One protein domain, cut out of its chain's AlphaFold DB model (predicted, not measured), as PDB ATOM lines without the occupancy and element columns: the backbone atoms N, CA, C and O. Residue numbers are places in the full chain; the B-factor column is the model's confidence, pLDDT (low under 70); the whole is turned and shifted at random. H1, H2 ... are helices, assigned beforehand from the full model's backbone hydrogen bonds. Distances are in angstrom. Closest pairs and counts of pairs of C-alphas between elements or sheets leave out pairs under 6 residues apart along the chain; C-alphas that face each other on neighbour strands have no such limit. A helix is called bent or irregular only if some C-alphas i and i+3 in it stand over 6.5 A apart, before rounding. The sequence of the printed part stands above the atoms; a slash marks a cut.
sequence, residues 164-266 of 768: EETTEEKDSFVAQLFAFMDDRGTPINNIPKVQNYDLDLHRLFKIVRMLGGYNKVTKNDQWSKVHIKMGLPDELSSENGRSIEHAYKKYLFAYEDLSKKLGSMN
ATOM      1  N   GLU A 164     -10.957 -51.610  -8.273       50.19
ATOM      2  CA  GLU A 164     -11.246 -52.887  -7.584       50.19
ATOM      3  C   GLU A 164     -11.008 -54.161  -8.436       50.19
ATOM      4  O   GLU A 164     -10.980 -55.272  -7.887       50.19
ATOM      5  N   GLU A 165     -10.791 -54.042  -9.750       54.69
ATOM      6  CA  GLU A 165     -10.474 -55.168 -10.654       54.69
ATOM      7  C   GLU A 165      -9.156 -55.866 -10.242       54.69
ATOM      8  O   GLU A 165      -8.366 -55.326  -9.456       54.69
ATOM      9  N   THR A 166      -8.913 -57.122 -10.638       56.78
ATOM     10  CA  THR A 166      -7.768 -57.840 -10.052       56.78
ATOM     11  C   THR A 166      -6.437 -57.370 -10.638       56.78
ATOM     12  O   THR A 166      -6.295 -57.137 -11.836       56.78
ATOM     13  N   THR A 167      -5.410 -57.284  -9.787       65.94
ATOM     14  CA  THR A 167      -4.035 -56.997 -10.223       65.94
ATOM     15  C   THR A 167      -3.549 -58.032 -11.244       65.94
ATOM     16  O   THR A 167      -2.833 -57.685 -12.167       65.94
ATOM     17  N   GLU A 168      -4.023 -59.277 -11.140       68.62
ATOM     18  CA  GLU A 168      -3.757 -60.368 -12.085       68.62
ATOM     19  C   GLU A 168      -4.345 -60.093 -13.487       68.62
ATOM     20  O   GLU A 168      -3.683 -60.344 -14.494       68.62
ATOM     21  N   GLU A 169      -5.542 -59.501 -13.576       75.62
ATOM     22  CA  GLU A 169      -6.130 -59.029 -14.841       75.62
ATOM     23  C   GLU A 169      -5.383 -57.807 -15.399       75.62
ATOM     24  O   GLU A 169      -5.090 -57.777 -16.599       75.62
ATOM     25  N   LYS A 170      -4.992 -56.849 -14.541       80.69
ATOM     26  CA  LYS A 170      -4.172 -55.689 -14.939       80.69
ATOM     27  C   LYS A 170      -2.816 -56.120 -15.501       80.69
ATOM     28  O   LYS A 170      -2.459 -55.715 -16.606       80.69
ATOM     29  N   ASP A 171      -2.086 -56.968 -14.784       80.94
ATOM     30  CA  ASP A 171      -0.762 -57.450 -15.182       80.94
ATOM     31  C   ASP A 171      -0.846 -58.300 -16.461       80.94
ATOM     32  O   ASP A 171      -0.010 -58.166 -17.356       80.94
ATOM     33  N   SER A 172      -1.904 -59.108 -16.607       84.19
ATOM     34  CA  SER A 172      -2.185 -59.874 -17.828       84.19
ATOM     35  C   SER A 172      -2.479 -58.976 -19.036       84.19
ATOM     36  O   SER A 172      -1.951 -59.224 -20.124       84.19
ATOM     37  N   PHE A 173      -3.270 -57.910 -18.868       85.62
ATOM     38  CA  PHE A 173      -3.494 -56.901 -19.909       85.62
ATOM     39  C   PHE A 173      -2.193 -56.184 -20.286       85.62
ATOM     40  O   PHE A 173      -1.889 -56.043 -21.469       85.62
ATOM     41  N   VAL A 174      -1.411 -55.754 -19.294       86.81
ATOM     42  CA  VAL A 174      -0.154 -55.023 -19.503       86.81
ATOM     43  C   VAL A 174       0.879 -55.901 -20.220       86.81
ATOM     44  O   VAL A 174       1.505 -55.439 -21.173       86.81
ATOM     45  N   ALA A 175       0.999 -57.181 -19.860       86.62
ATOM     46  CA  ALA A 175       1.864 -58.135 -20.556       86.62
ATOM     47  C   ALA A 175       1.426 -58.380 -22.015       86.62
ATOM     48  O   ALA A 175       2.265 -58.381 -22.916       86.62
ATOM     49  N   GLN A 176       0.119 -58.531 -22.268       87.56
ATOM     50  CA  GLN A 176      -0.433 -58.647 -23.629       87.56
ATOM     51  C   GLN A 176      -0.185 -57.379 -24.460       87.56
ATOM     52  O   GLN A 176       0.128 -57.472 -25.647       87.56
ATOM     53  N   LEU A 177      -0.298 -56.197 -23.844       87.12
ATOM     54  CA  LEU A 177      -0.059 -54.911 -24.493       87.12
ATOM     55  C   LEU A 177       1.422 -54.712 -24.846       87.12
ATOM     56  O   LEU A 177       1.711 -54.303 -25.970       87.12
ATOM     57  N   PHE A 178       2.351 -55.029 -23.936       85.25
ATOM     58  CA  PHE A 178       3.789 -54.967 -24.219       85.25
ATOM     59  C   PHE A 178       4.171 -55.913 -25.363       85.25
ATOM     60  O   PHE A 178       4.729 -55.447 -26.352       85.25
ATOM     61  N   ALA A 179       3.772 -57.191 -25.303       85.94
ATOM     62  CA  ALA A 179       4.055 -58.158 -26.369       85.94
ATOM     63  C   ALA A 179       3.533 -57.688 -27.742       85.94
ATOM     64  O   ALA A 179       4.253 -57.723 -28.735       85.94
ATOM     65  N   PHE A 180       2.311 -57.147 -27.788       84.50
ATOM     66  CA  PHE A 180       1.725 -56.576 -29.004       84.50
ATOM     67  C   PHE A 180       2.464 -55.329 -29.536       84.50
ATOM     68  O   PHE A 180       2.415 -55.046 -30.737       84.50
ATOM     69  N   MET A 181       3.127 -54.555 -28.672       84.94
ATOM     70  CA  MET A 181       3.915 -53.387 -29.081       84.94
ATOM     71  C   MET A 181       5.347 -53.746 -29.492       84.94
ATOM     72  O   MET A 181       5.880 -53.111 -30.409       84.94
ATOM     73  N   ASP A 182       5.915 -54.801 -28.912       84.81
ATOM     74  CA  ASP A 182       7.172 -55.414 -29.345       84.81
ATOM     75  C   ASP A 182       7.008 -56.060 -30.736       84.81
ATOM     76  O   ASP A 182       7.775 -55.744 -31.649       84.81
ATOM     77  N   ASP A 183       5.936 -56.838 -30.954       82.56
ATOM     78  CA  ASP A 183       5.546 -57.417 -32.259       82.56
ATOM     79  C   ASP A 183       5.367 -56.354 -33.362       82.56
ATOM     80  O   ASP A 183       5.538 -56.626 -34.553       82.56
ATOM     81  N   ARG A 184       5.016 -55.120 -32.981       77.19
ATOM     82  CA  ARG A 184       4.875 -53.973 -33.896       77.19
ATOM     83  C   ARG A 184       6.183 -53.237 -34.189       77.19
ATOM     84  O   ARG A 184       6.162 -52.281 -34.965       77.19
ATOM     85  N   GLY A 185       7.300 -53.635 -33.580       71.94
ATOM     86  CA  GLY A 185       8.576 -52.923 -33.692       71.94
ATOM     87  C   GLY A 185       8.577 -51.556 -33.000       71.94
ATOM     88  O   GLY A 185       9.428 -50.718 -33.292       71.94
ATOM     89  N   THR A 186       7.635 -51.315 -32.082       75.38
ATOM     90  CA  THR A 186       7.549 -50.094 -31.266       75.38
ATOM     91  C   THR A 186       7.574 -50.445 -29.773       75.38
ATOM     92  O   THR A 186       6.608 -50.133 -29.072       75.38
ATOM     93  N   PRO A 187       8.637 -51.110 -29.277       70.56
ATOM     94  CA  PRO A 187       8.722 -51.549 -27.888       70.56
ATOM     95  C   PRO A 187       8.612 -50.366 -26.919       70.56
ATOM     96  O   PRO A 187       9.137 -49.271 -27.165       70.56
ATOM     97  N   ILE A 188       7.922 -50.572 -25.797       70.81
ATOM     98  CA  ILE A 188       7.749 -49.540 -24.764       70.81
ATOM     99  C   ILE A 188       8.982 -49.536 -23.846       70.81
ATOM    100  O   ILE A 188       8.927 -49.946 -22.691       70.81
ATOM    101  N   ASN A 189      10.115 -49.034 -24.349       68.19
ATOM    102  CA  ASN A 189      11.369 -48.955 -23.579       68.19
ATOM    103  C   ASN A 189      11.287 -48.047 -22.332       68.19
ATOM    104  O   ASN A 189      12.187 -48.086 -21.501       68.19
ATOM    105  N   ASN A 190      10.252 -47.209 -22.216       63.91
ATOM    106  CA  ASN A 190       9.943 -46.406 -21.033       63.91
ATOM    107  C   ASN A 190       8.423 -46.283 -20.885       63.91
ATOM    108  O   ASN A 190       7.741 -45.987 -21.871       63.91
ATOM    109  N   ILE A 191       7.915 -46.429 -19.657       69.69
ATOM    110  CA  ILE A 191       6.520 -46.115 -19.312       69.69
ATOM    111  C   ILE A 191       6.228 -44.668 -19.751       69.69
ATOM    112  O   ILE A 191       7.041 -43.776 -19.480       69.69
ATOM    113  N   PRO A 192       5.114 -44.398 -20.456       69.44
ATOM    114  CA  PRO A 192       4.785 -43.039 -20.848       69.44
ATOM    115  C   PRO A 192       4.505 -42.169 -19.626       69.44
ATOM    116  O   PRO A 192       3.584 -42.437 -18.860       69.44
ATOM    117  N   LYS A 193       5.278 -41.091 -19.489       72.00
ATOM    118  CA  LYS A 193       5.049 -40.062 -18.478       72.00
ATOM    119  C   LYS A 193       4.225 -38.919 -19.066       72.00
ATOM    120  O   LYS A 193       4.600 -38.361 -20.097       72.00
ATOM    121  N   VAL A 194       3.132 -38.555 -18.401       71.75
ATOM    122  CA  VAL A 194       2.339 -37.349 -18.683       71.75
ATOM    123  C   VAL A 194       2.643 -36.352 -17.571       71.75
ATOM    124  O   VAL A 194       2.350 -36.623 -16.414       71.75
ATOM    125  N   GLN A 195       3.295 -35.235 -17.912       64.38
ATOM    126  CA  GLN A 195       3.745 -34.214 -16.946       64.38
ATOM    127  C   GLN A 195       4.451 -34.815 -15.713       64.38
ATOM    128  O   GLN A 195       4.106 -34.543 -14.571       64.38
ATOM    129  N   ASN A 196       5.453 -35.663 -15.963       69.12
ATOM    130  CA  ASN A 196       6.251 -36.409 -14.977       69.12
ATOM    131  C   ASN A 196       5.525 -37.532 -14.205       69.12
ATOM    132  O   ASN A 196       6.216 -38.391 -13.653       69.12
ATOM    133  N   TYR A 197       4.191 -37.609 -14.236       80.12
ATOM    134  CA  TYR A 197       3.425 -38.731 -13.680       80.12
ATOM    135  C   TYR A 197       3.479 -39.956 -14.598       80.12
ATOM    136  O   TYR A 197       3.289 -39.839 -15.810       80.12
ATOM    137  N   ASP A 198       3.720 -41.136 -14.024       82.06
ATOM    138  CA  ASP A 198       3.663 -42.409 -14.746       82.06
ATOM    139  C   ASP A 198       2.212 -42.782 -15.076       82.06
ATOM    140  O   ASP A 198       1.355 -42.864 -14.197       82.06
ATOM    141  N   LEU A 199       1.930 -42.992 -16.361       85.62
ATOM    142  CA  LEU A 199       0.577 -43.199 -16.865       85.62
ATOM    143  C   LEU A 199       0.180 -44.681 -16.790       85.62
ATOM    144  O   LEU A 199       0.693 -45.501 -17.556       85.62
ATOM    145  N   ASP A 200      -0.777 -45.028 -15.924       87.31
ATOM    146  CA  ASP A 200      -1.345 -46.382 -15.896       87.31
ATOM    147  C   ASP A 200      -2.152 -46.651 -17.181       87.31
ATOM    148  O   ASP A 200      -3.272 -46.166 -17.375       87.31
ATOM    149  N   LEU A 201      -1.555 -47.436 -18.081       88.69
ATOM    150  CA  LEU A 201      -2.134 -47.790 -19.377       88.69
ATOM    151  C   LEU A 201      -3.405 -48.646 -19.255       88.69
ATOM    152  O   LEU A 201      -4.245 -48.592 -20.152       88.69
ATOM    153  N   HIS A 202      -3.581 -49.402 -18.166       88.00
ATOM    154  CA  HIS A 202      -4.788 -50.194 -17.929       88.00
ATOM    155  C   HIS A 202      -5.944 -49.308 -17.458       88.00
ATOM    156  O   HIS A 202      -7.017 -49.344 -18.065       88.00
ATOM    157  N   ARG A 203      -5.724 -48.444 -16.451       88.56
ATOM    158  CA  ARG A 203      -6.744 -47.488 -15.976       88.56
ATOM    159  C   ARG A 203      -7.178 -46.558 -17.111       88.56
ATOM    160  O   ARG A 203      -8.376 -46.396 -17.345       88.56
ATOM    161  N   LEU A 204      -6.226 -46.047 -17.899       90.12
ATOM    162  CA  LEU A 204      -6.515 -45.215 -19.070       90.12
ATOM    163  C   LEU A 204      -7.332 -45.965 -20.136       90.12
ATOM    164  O   LEU A 204      -8.299 -45.419 -20.675       90.12
ATOM    165  N   PHE A 205      -6.979 -47.219 -20.437       90.38
ATOM    166  CA  PHE A 205      -7.744 -48.046 -21.370       90.38
ATOM    167  C   PHE A 205      -9.176 -48.281 -20.877       90.38
ATOM    168  O   PHE A 205     -10.118 -48.103 -21.653       90.38
ATOM    169  N   LYS A 206      -9.350 -48.611 -19.591       89.12
ATOM    170  CA  LYS A 206     -10.653 -48.850 -18.953       89.12
ATOM    171  C   LYS A 206     -11.538 -47.599 -18.978       89.12
ATOM    172  O   LYS A 206     -12.661 -47.685 -19.469       89.12
ATOM    173  N   ILE A 207     -11.024 -46.432 -18.579       90.62
ATOM    174  CA  ILE A 207     -11.772 -45.156 -18.595       90.62
ATOM    175  C   ILE A 207     -12.210 -44.779 -20.017       90.62
ATOM    176  O   ILE A 207     -13.387 -44.507 -20.250       90.62
ATOM    177  N   VAL A 208     -11.300 -44.797 -20.998       91.56
ATOM    178  CA  VAL A 208     -11.651 -44.442 -22.388       91.56
ATOM    179  C   VAL A 208     -12.643 -45.445 -22.982       91.56
ATOM    180  O   VAL A 208     -13.562 -45.046 -23.697       91.56
ATOM    181  N   ARG A 209     -12.523 -46.739 -22.657       89.00
ATOM    182  CA  ARG A 209     -13.474 -47.774 -23.091       89.00
ATOM    183  C   ARG A 209     -14.851 -47.611 -22.441       89.00
ATOM    184  O   ARG A 209     -15.851 -47.778 -23.136       89.00
ATOM    185  N   MET A 210     -14.910 -47.219 -21.168       87.31
ATOM    186  CA  MET A 210     -16.143 -46.883 -20.444       87.31
ATOM    187  C   MET A 210     -16.841 -45.651 -21.043       87.31
ATOM    188  O   MET A 210     -18.051 -45.662 -21.229       87.31
ATOM    189  N   LEU A 211     -16.085 -44.642 -21.488       86.94
ATOM    190  CA  LEU A 211     -16.610 -43.518 -22.285       86.94
ATOM    191  C   LEU A 211     -16.970 -43.910 -23.740       86.94
ATOM    192  O   LEU A 211     -17.447 -43.087 -24.524       86.94
ATOM    193  N   GLY A 212     -16.805 -45.184 -24.110       86.62
ATOM    194  CA  GLY A 212     -17.208 -45.762 -25.393       86.62
ATOM    195  C   GLY A 212     -16.143 -45.740 -26.494       86.62
ATOM    196  O   GLY A 212     -16.505 -45.796 -27.672       86.62
ATOM    197  N   GLY A 213     -14.864 -45.687 -26.118       89.69
ATOM    198  CA  GLY A 213     -13.697 -45.830 -26.993       89.69
ATOM    199  C   GLY A 213     -13.144 -44.509 -27.531       89.69
ATOM    200  O   GLY A 213     -13.815 -43.473 -27.494       89.69
ATOM    201  N   TYR A 214     -11.926 -44.552 -28.088       90.69
ATOM    202  CA  TYR A 214     -11.183 -43.376 -28.587       90.69
ATOM    203  C   TYR A 214     -12.054 -42.458 -29.462       90.69
ATOM    204  O   TYR A 214     -12.162 -41.253 -29.242       90.69
ATOM    205  N   ASN A 215     -12.781 -43.072 -30.400       90.81
ATOM    206  CA  ASN A 215     -13.640 -42.391 -31.369       90.81
ATOM    207  C   ASN A 215     -14.853 -41.655 -30.768       90.81
ATOM    208  O   ASN A 215     -15.478 -40.885 -31.499       90.81
ATOM    209  N   LYS A 216     -15.229 -41.892 -29.503       91.00
ATOM    210  CA  LYS A 216     -16.221 -41.067 -28.790       91.00
ATOM    211  C   LYS A 216     -15.545 -39.965 -27.979       91.00
ATOM    212  O   LYS A 216     -15.979 -38.821 -28.068       91.00
ATOM    213  N   VAL A 217     -14.468 -40.290 -27.260       92.38
ATOM    214  CA  VAL A 217     -13.748 -39.325 -26.410       92.38
ATOM    215  C   VAL A 217     -13.217 -38.151 -27.237       92.38
ATOM    216  O   VAL A 217     -13.529 -37.009 -26.907       92.38
ATOM    217  N   THR A 218     -12.535 -38.405 -28.363       91.06
ATOM    218  CA  THR A 218     -12.038 -37.341 -29.261       91.06
ATOM    219  C   THR A 218     -13.165 -36.542 -29.923       91.06
ATOM    220  O   THR A 218     -13.036 -35.336 -30.094       91.06
ATOM    221  N   LYS A 219     -14.301 -37.166 -30.278       91.50
ATOM    222  CA  LYS A 219     -15.433 -36.443 -30.903       91.50
ATOM    223  C   LYS A 219     -16.157 -35.500 -29.947       91.50
ATOM    224  O   LYS A 219     -16.730 -34.515 -30.400       91.50
ATOM    225  N   ASN A 220     -16.145 -35.822 -28.659       91.38
ATOM    226  CA  ASN A 220     -16.824 -35.063 -27.613       91.38
ATOM    227  C   ASN A 220     -15.856 -34.157 -26.817       91.38
ATOM    228  O   ASN A 220     -16.266 -33.604 -25.800       91.38
ATOM    229  N   ASP A 221     -14.581 -34.088 -27.226       90.81
ATOM    230  CA  ASP A 221     -13.438 -33.502 -26.501       90.81
ATOM    231  C   ASP A 221     -13.396 -33.848 -24.996       90.81
ATOM    232  O   ASP A 221     -13.160 -33.025 -24.111       90.81
ATOM    233  N   GLN A 222     -13.663 -35.116 -24.673       91.19
ATOM    234  CA  GLN A 222     -13.760 -35.593 -23.288       91.19
ATOM    235  C   GLN A 222     -12.393 -35.909 -22.657       91.19
ATOM    236  O   GLN A 222     -12.338 -36.465 -21.562       91.19
ATOM    237  N   TRP A 223     -11.281 -35.529 -23.294       90.81
ATOM    238  CA  TRP A 223      -9.930 -35.831 -22.813       90.81
ATOM    239  C   TRP A 223      -9.578 -35.163 -21.479       90.81
ATOM    240  O   TRP A 223      -8.895 -35.781 -20.666       90.81
ATOM    241  N   SER A 224     -10.107 -33.970 -21.185       89.06
ATOM    242  CA  SER A 224      -9.996 -33.371 -19.841       89.06
ATOM    243  C   SER A 224     -10.796 -34.159 -18.786       89.06
ATOM    244  O   SER A 224     -10.338 -34.318 -17.658       89.06
ATOM    245  N   LYS A 225     -11.926 -34.790 -19.149       88.50
ATOM    246  CA  LYS A 225     -12.640 -35.701 -18.230       88.50
ATOM    247  C   LYS A 225     -11.865 -37.000 -17.982       88.50
ATOM    248  O   LYS A 225     -11.888 -37.516 -16.869       88.50
ATOM    249  N   VAL A 226     -11.157 -37.508 -18.996       90.12
ATOM    250  CA  VAL A 226     -10.224 -38.641 -18.837       90.12
ATOM    251  C   VAL A 226      -9.047 -38.253 -17.940       90.12
ATOM    252  O   VAL A 226      -8.652 -39.057 -17.105       90.12
ATOM    253  N   HIS A 227      -8.519 -37.032 -18.066       87.88
ATOM    254  CA  HIS A 227      -7.454 -36.516 -17.201       87.88
ATOM    255  C   HIS A 227      -7.847 -36.532 -15.718       87.88
ATOM    256  O   HIS A 227      -7.146 -37.142 -14.911       87.88
ATOM    257  N   ILE A 228      -9.010 -35.965 -15.387       87.44
ATOM    258  CA  ILE A 228      -9.538 -35.945 -14.015       87.44
ATOM    259  C   ILE A 228      -9.760 -37.379 -13.499       87.44
ATOM    260  O   ILE A 228      -9.258 -37.730 -12.432       87.44
ATOM    261  N   LYS A 229     -10.406 -38.258 -14.284       86.88
ATOM    262  CA  LYS A 229     -10.607 -39.677 -13.911       86.88
ATOM    263  C   LYS A 229      -9.317 -40.509 -13.836       86.88
ATOM    264  O   LYS A 229      -9.332 -41.593 -13.265       86.88
ATOM    265  N   MET A 230      -8.190 -40.038 -14.372       85.12
ATOM    266  CA  MET A 230      -6.886 -40.683 -14.164       85.12
ATOM    267  C   MET A 230      -6.258 -40.344 -12.801       85.12
ATOM    268  O   MET A 230      -5.275 -40.985 -12.430       85.12
ATOM    269  N   GLY A 231      -6.816 -39.393 -12.041       81.75
ATOM    270  CA  GLY A 231      -6.274 -38.948 -10.752       81.75
ATOM    271  C   GLY A 231      -5.008 -38.093 -10.878       81.75
ATOM    272  O   GLY A 231      -4.179 -38.088  -9.972       81.75
ATOM    273  N   LEU A 232      -4.831 -37.417 -12.016       82.19
ATOM    274  CA  LEU A 232      -3.688 -36.543 -12.288       82.19
ATOM    275  C   LEU A 232      -3.986 -35.095 -11.832       82.19
ATOM    276  O   LEU A 232      -5.149 -34.689 -11.883       82.19
ATOM    277  N   PRO A 233      -2.986 -34.305 -11.382       78.06
ATOM    278  CA  PRO A 233      -3.231 -32.970 -10.829       78.06
ATOM    279  C   PRO A 233      -3.822 -31.997 -11.852       78.06
ATOM    280  O   PRO A 233      -3.322 -31.873 -12.968       78.06
ATOM    281  N   ASP A 234      -4.865 -31.268 -11.456       69.62
ATOM    282  CA  ASP A 234      -5.747 -30.544 -12.386       69.62
ATOM    283  C   ASP A 234      -5.190 -29.208 -12.931       69.62
ATOM    284  O   ASP A 234      -5.855 -28.546 -13.728       69.62
ATOM    285  N   GLU A 235      -3.968 -28.812 -12.542       61.78
ATOM    286  CA  GLU A 235      -3.463 -27.428 -12.649       61.78
ATOM    287  C   GLU A 235      -3.546 -26.793 -14.054       61.78
ATOM    288  O   GLU A 235      -3.744 -25.583 -14.137       61.78
ATOM    289  N   LEU A 236      -3.472 -27.568 -15.150       61.78
ATOM    290  CA  LEU A 236      -3.810 -27.110 -16.515       61.78
ATOM    291  C   LEU A 236      -4.559 -28.175 -17.353       61.78
ATOM    292  O   LEU A 236      -4.194 -28.467 -18.494       61.78
ATOM    293  N   SER A 237      -5.666 -28.718 -16.831       63.44
ATOM    294  CA  SER A 237      -6.486 -29.808 -17.427       63.44
ATOM    295  C   SER A 237      -6.713 -29.792 -18.967       63.44
ATOM    296  O   SER A 237      -6.840 -30.852 -19.588       63.44
ATOM    297  N   SER A 238      -6.729 -28.618 -19.621       62.16
ATOM    298  CA  SER A 238      -6.875 -28.460 -21.088       62.16
ATOM    299  C   SER A 238      -5.622 -28.835 -21.904       62.16
ATOM    300  O   SER A 238      -5.733 -29.356 -23.020       62.16
ATOM    301  N   GLU A 239      -4.415 -28.613 -21.380       71.00
ATOM    302  CA  GLU A 239      -3.177 -29.074 -22.027       71.00
ATOM    303  C   GLU A 239      -2.941 -30.561 -21.724       71.00
ATOM    304  O   GLU A 239      -2.625 -31.355 -22.616       71.00
ATOM    305  N   ASN A 240      -3.229 -30.967 -20.486       76.56
ATOM    306  CA  ASN A 240      -3.076 -32.334 -20.000       76.56
ATOM    307  C   ASN A 240      -3.930 -33.334 -20.798       76.56
ATOM    308  O   ASN A 240      -3.435 -34.396 -21.186       76.56
ATOM    309  N   GLY A 241      -5.178 -32.976 -21.129       82.94
ATOM    310  CA  GLY A 241      -6.054 -33.799 -21.972       82.94
ATOM    311  C   GLY A 241      -5.431 -34.140 -23.334       82.94
ATOM    312  O   GLY A 241      -5.459 -35.297 -23.755       82.94
ATOM    313  N   ARG A 242      -4.770 -33.176 -23.991       85.75
ATOM    314  CA  ARG A 242      -4.062 -33.419 -25.264       85.75
ATOM    315  C   ARG A 242      -2.873 -34.360 -25.085       85.75
ATOM    316  O   ARG A 242      -2.624 -35.187 -25.961       85.75
ATOM    317  N   SER A 243      -2.155 -34.267 -23.966       87.44
ATOM    318  CA  SER A 243      -1.052 -35.185 -23.645       87.44
ATOM    319  C   SER A 243      -1.547 -36.632 -23.495       87.44
ATOM    320  O   SER A 243      -0.974 -37.551 -24.087       87.44
ATOM    321  N   ILE A 244      -2.680 -36.827 -22.809       89.25
ATOM    322  CA  ILE A 244      -3.340 -38.136 -22.691       89.25
ATOM    323  C   ILE A 244      -3.835 -38.643 -24.045       89.25
ATOM    324  O   ILE A 244      -3.640 -39.823 -24.335       89.25
ATOM    325  N   GLU A 245      -4.419 -37.795 -24.899       90.44
ATOM    326  CA  GLU A 245      -4.823 -38.221 -26.244       90.44
ATOM    327  C   GLU A 245      -3.624 -38.764 -27.038       90.44
ATOM    328  O   GLU A 245      -3.708 -39.839 -27.636       90.44
ATOM    329  N   HIS A 246      -2.488 -38.060 -27.015       88.62
ATOM    330  CA  HIS A 246      -1.274 -38.496 -27.708       88.62
ATOM    331  C   HIS A 246      -0.722 -39.806 -27.134       88.62
ATOM    332  O   HIS A 246      -0.315 -40.682 -27.902       88.62
ATOM    333  N   ALA A 247      -0.751 -39.984 -25.810       88.44
ATOM    334  CA  ALA A 247      -0.374 -41.245 -25.178       88.44
ATOM    335  C   ALA A 247      -1.328 -42.387 -25.576       88.44
ATOM    336  O   ALA A 247      -0.871 -43.429 -26.051       88.44
ATOM    337  N   TYR A 248      -2.646 -42.184 -25.487       90.94
ATOM    338  CA  TYR A 248      -3.634 -43.181 -25.909       90.94
ATOM    339  C   TYR A 248      -3.429 -43.572 -27.375       90.94
ATOM    340  O   TYR A 248      -3.346 -44.754 -27.704       90.94
ATOM    341  N   LYS A 249      -3.283 -42.585 -28.260       89.81
ATOM    342  CA  LYS A 249      -3.089 -42.786 -29.698       89.81
ATOM    343  C   LYS A 249      -1.796 -43.534 -30.029       89.81
ATOM    344  O   LYS A 249      -1.781 -44.311 -30.982       89.81
ATOM    345  N   LYS A 250      -0.729 -43.327 -29.248       86.31
ATOM    346  CA  LYS A 250       0.572 -43.982 -29.444       86.31
ATOM    347  C   LYS A 250       0.608 -45.425 -28.928       86.31
ATOM    348  O   LYS A 250       1.162 -46.275 -29.618       86.31
ATOM    349  N   TYR A 251       0.048 -45.698 -27.746       85.94
ATOM    350  CA  TYR A 251       0.192 -47.005 -27.081       85.94
ATOM    351  C   TYR A 251      -1.080 -47.867 -27.135       85.94
ATOM    352  O   TYR A 251      -1.009 -49.064 -27.391       85.94
ATOM    353  N   LEU A 252      -2.261 -47.274 -26.939       89.75
ATOM    354  CA  LEU A 252      -3.512 -48.015 -26.726       89.75
ATOM    355  C   LEU A 252      -4.388 -48.139 -27.975       89.75
ATOM    356  O   LEU A 252      -4.972 -49.193 -28.193       89.75
ATOM    357  N   PHE A 253      -4.466 -47.116 -28.829       89.94
ATOM    358  CA  PHE A 253      -5.349 -47.105 -30.006       89.94
ATOM    359  C   PHE A 253      -5.084 -48.278 -30.966       89.94
ATOM    360  O   PHE A 253      -6.011 -48.932 -31.440       89.94
ATOM    361  N   ALA A 254      -3.808 -48.609 -31.183       86.06
ATOM    362  CA  ALA A 254      -3.393 -49.763 -31.976       86.06
ATOM    363  C   ALA A 254      -3.961 -51.095 -31.440       86.06
ATOM    364  O   ALA A 254      -4.365 -51.958 -32.227       86.06
ATOM    365  N   TYR A 255      -3.999 -51.248 -30.114       87.88
ATOM    366  CA  TYR A 255      -4.516 -52.419 -29.406       87.88
ATOM    367  C   TYR A 255      -6.052 -52.401 -29.321       87.88
ATOM    368  O   TYR A 255      -6.703 -53.438 -29.466       87.88
ATOM    369  N   GLU A 256      -6.655 -51.220 -29.161       88.75
ATOM    370  CA  GLU A 256      -8.105 -51.007 -29.204       88.75
ATOM    371  C   GLU A 256      -8.675 -51.466 -30.559       88.75
ATOM    372  O   GLU A 256      -9.660 -52.198 -30.601       88.75
ATOM    373  N   ASP A 257      -8.029 -51.118 -31.676       85.38
ATOM    374  CA  ASP A 257      -8.463 -51.551 -33.011       85.38
ATOM    375  C   ASP A 257      -8.194 -53.039 -33.293       85.38
ATOM    376  O   ASP A 257      -9.019 -53.685 -33.948       85.38
ATOM    377  N   LEU A 258      -7.114 -53.633 -32.761       83.75
ATOM    378  CA  LEU A 258      -6.919 -55.088 -32.848       83.75
ATOM    379  C   LEU A 258      -8.001 -55.839 -32.057       83.75
ATOM    380  O   LEU A 258      -8.628 -56.755 -32.591       83.75
ATOM    381  N   SER A 259      -8.248 -55.447 -30.806       79.88
ATOM    382  CA  SER A 259      -9.227 -56.106 -29.930       79.88
ATOM    383  C   SER A 259     -10.665 -55.962 -30.443       79.88
ATOM    384  O   SER A 259     -11.406 -56.950 -30.417       79.88
ATOM    385  N   LYS A 260     -11.033 -54.807 -31.029       78.69
ATOM    386  CA  LYS A 260     -12.269 -54.640 -31.825       78.69
ATOM    387  C   LYS A 260     -12.325 -55.629 -32.995       78.69
ATOM    388  O   LYS A 260     -13.319 -56.334 -33.151       78.69
ATOM    389  N   LYS A 261     -11.270 -55.696 -33.819       74.81
ATOM    390  CA  LYS A 261     -11.242 -56.499 -35.058       74.81
ATOM    391  C   LYS A 261     -11.238 -58.011 -34.811       74.81
ATOM    392  O   LYS A 261     -11.797 -58.748 -35.616       74.81
ATOM    393  N   LEU A 262     -10.643 -58.466 -33.709       69.44
ATOM    394  CA  LEU A 262     -10.689 -59.863 -33.263       69.44
ATOM    395  C   LEU A 262     -11.991 -60.223 -32.522       69.44
ATOM    396  O   LEU A 262     -12.177 -61.384 -32.168       69.44
ATOM    397  N   GLY A 263     -12.882 -59.256 -32.261       56.47
ATOM    398  CA  GLY A 263     -14.104 -59.478 -31.481       56.47
ATOM    399  C   GLY A 263     -13.829 -59.915 -30.037       56.47
ATOM    400  O   GLY A 263     -14.606 -60.683 -29.472       56.47
ATOM    401  N   SER A 264     -12.700 -59.484 -29.459       46.72
ATOM    402  CA  SER A 264     -12.188 -60.031 -28.201       46.72
ATOM    403  C   SER A 264     -13.101 -59.691 -27.017       46.72
ATOM    404  O   SER A 264     -13.283 -58.524 -26.657       46.72
ATOM    405  N   MET A 265     -13.667 -60.734 -26.401       45.84
ATOM    406  CA  MET A 265     -14.727 -60.704 -25.377       45.84
ATOM    407  C   MET A 265     -14.234 -60.243 -23.983       45.84
ATOM    408  O   MET A 265     -14.824 -60.584 -22.964       45.84
ATOM    409  N   ASN A 266     -13.157 -59.457 -23.914       43.94
ATOM    410  CA  ASN A 266     -12.512 -59.059 -22.661       43.94
ATOM    411  C   ASN A 266     -12.937 -57.642 -22.234       43.94
ATOM    412  O   ASN A 266     -12.117 -56.724 -22.218       43.94
TER     413      ASN A 266
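Overview. This is residues 164 to 266 of the 768 residues of the protein "Hypothetical protein" of Rotaria socialis (UniProt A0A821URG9). Crossed helices form a compact cluster: short H2 lies in the middle, H1 crosses it near its start, and bent H5 reaches from H4, which H5a crosses, towards H1. The 103 printed residues hold five named helices, H1 to H5 in order, and no named strand: all helix, compact, radius of gyration of the C-alphas 13.4 A, spans 36 by 30 by 27 A.

Along the chain. H1, residues 167 to 182, begins at C-alpha (-4.035, -56.997, -10.223) and is 22.2 A long. H2 is residues 201 to 210, H3 214 to 217, H4 223 to 229. H5, residues 237 to 261, one helix by its hydrogen bonds, is bent, with C-alphas 250 and 253 6.7 A apart; arm H5a is residues 237 to 250 and arm H5b is residues 253 to 261, with C-alpha 261 at (-11.242, -56.499, -35.058).

Arrangement. With residues 170 to 174 alone, H1 touches H2, closest C-alphas Lys 170 and His 202, 6.3 A, about perpendicular at 80 degrees. H2 touches H4, closest C-alphas Ile 207 and Val 226, 6.7 A. H3 is close to H2 but not clearly touching, closest C-alphas Val 208 and Tyr 214, 6.3 A. H4 touches H5a, closest C-alphas Trp 223 and Gly 241, 4.5 A. Each O i to N i+4 pair is within hydrogen-bond range in H1, H2, H4 and H5b, 9 of 10 in H5a; H3 is too short for one.

Size, cuts and confidence. The printed part has no cut; the link H1 to H2 is long. Residues 164 to 168, 189 to 192, 195 to 196, 234 to 238 and 262 to 266 have pLDDT under 70.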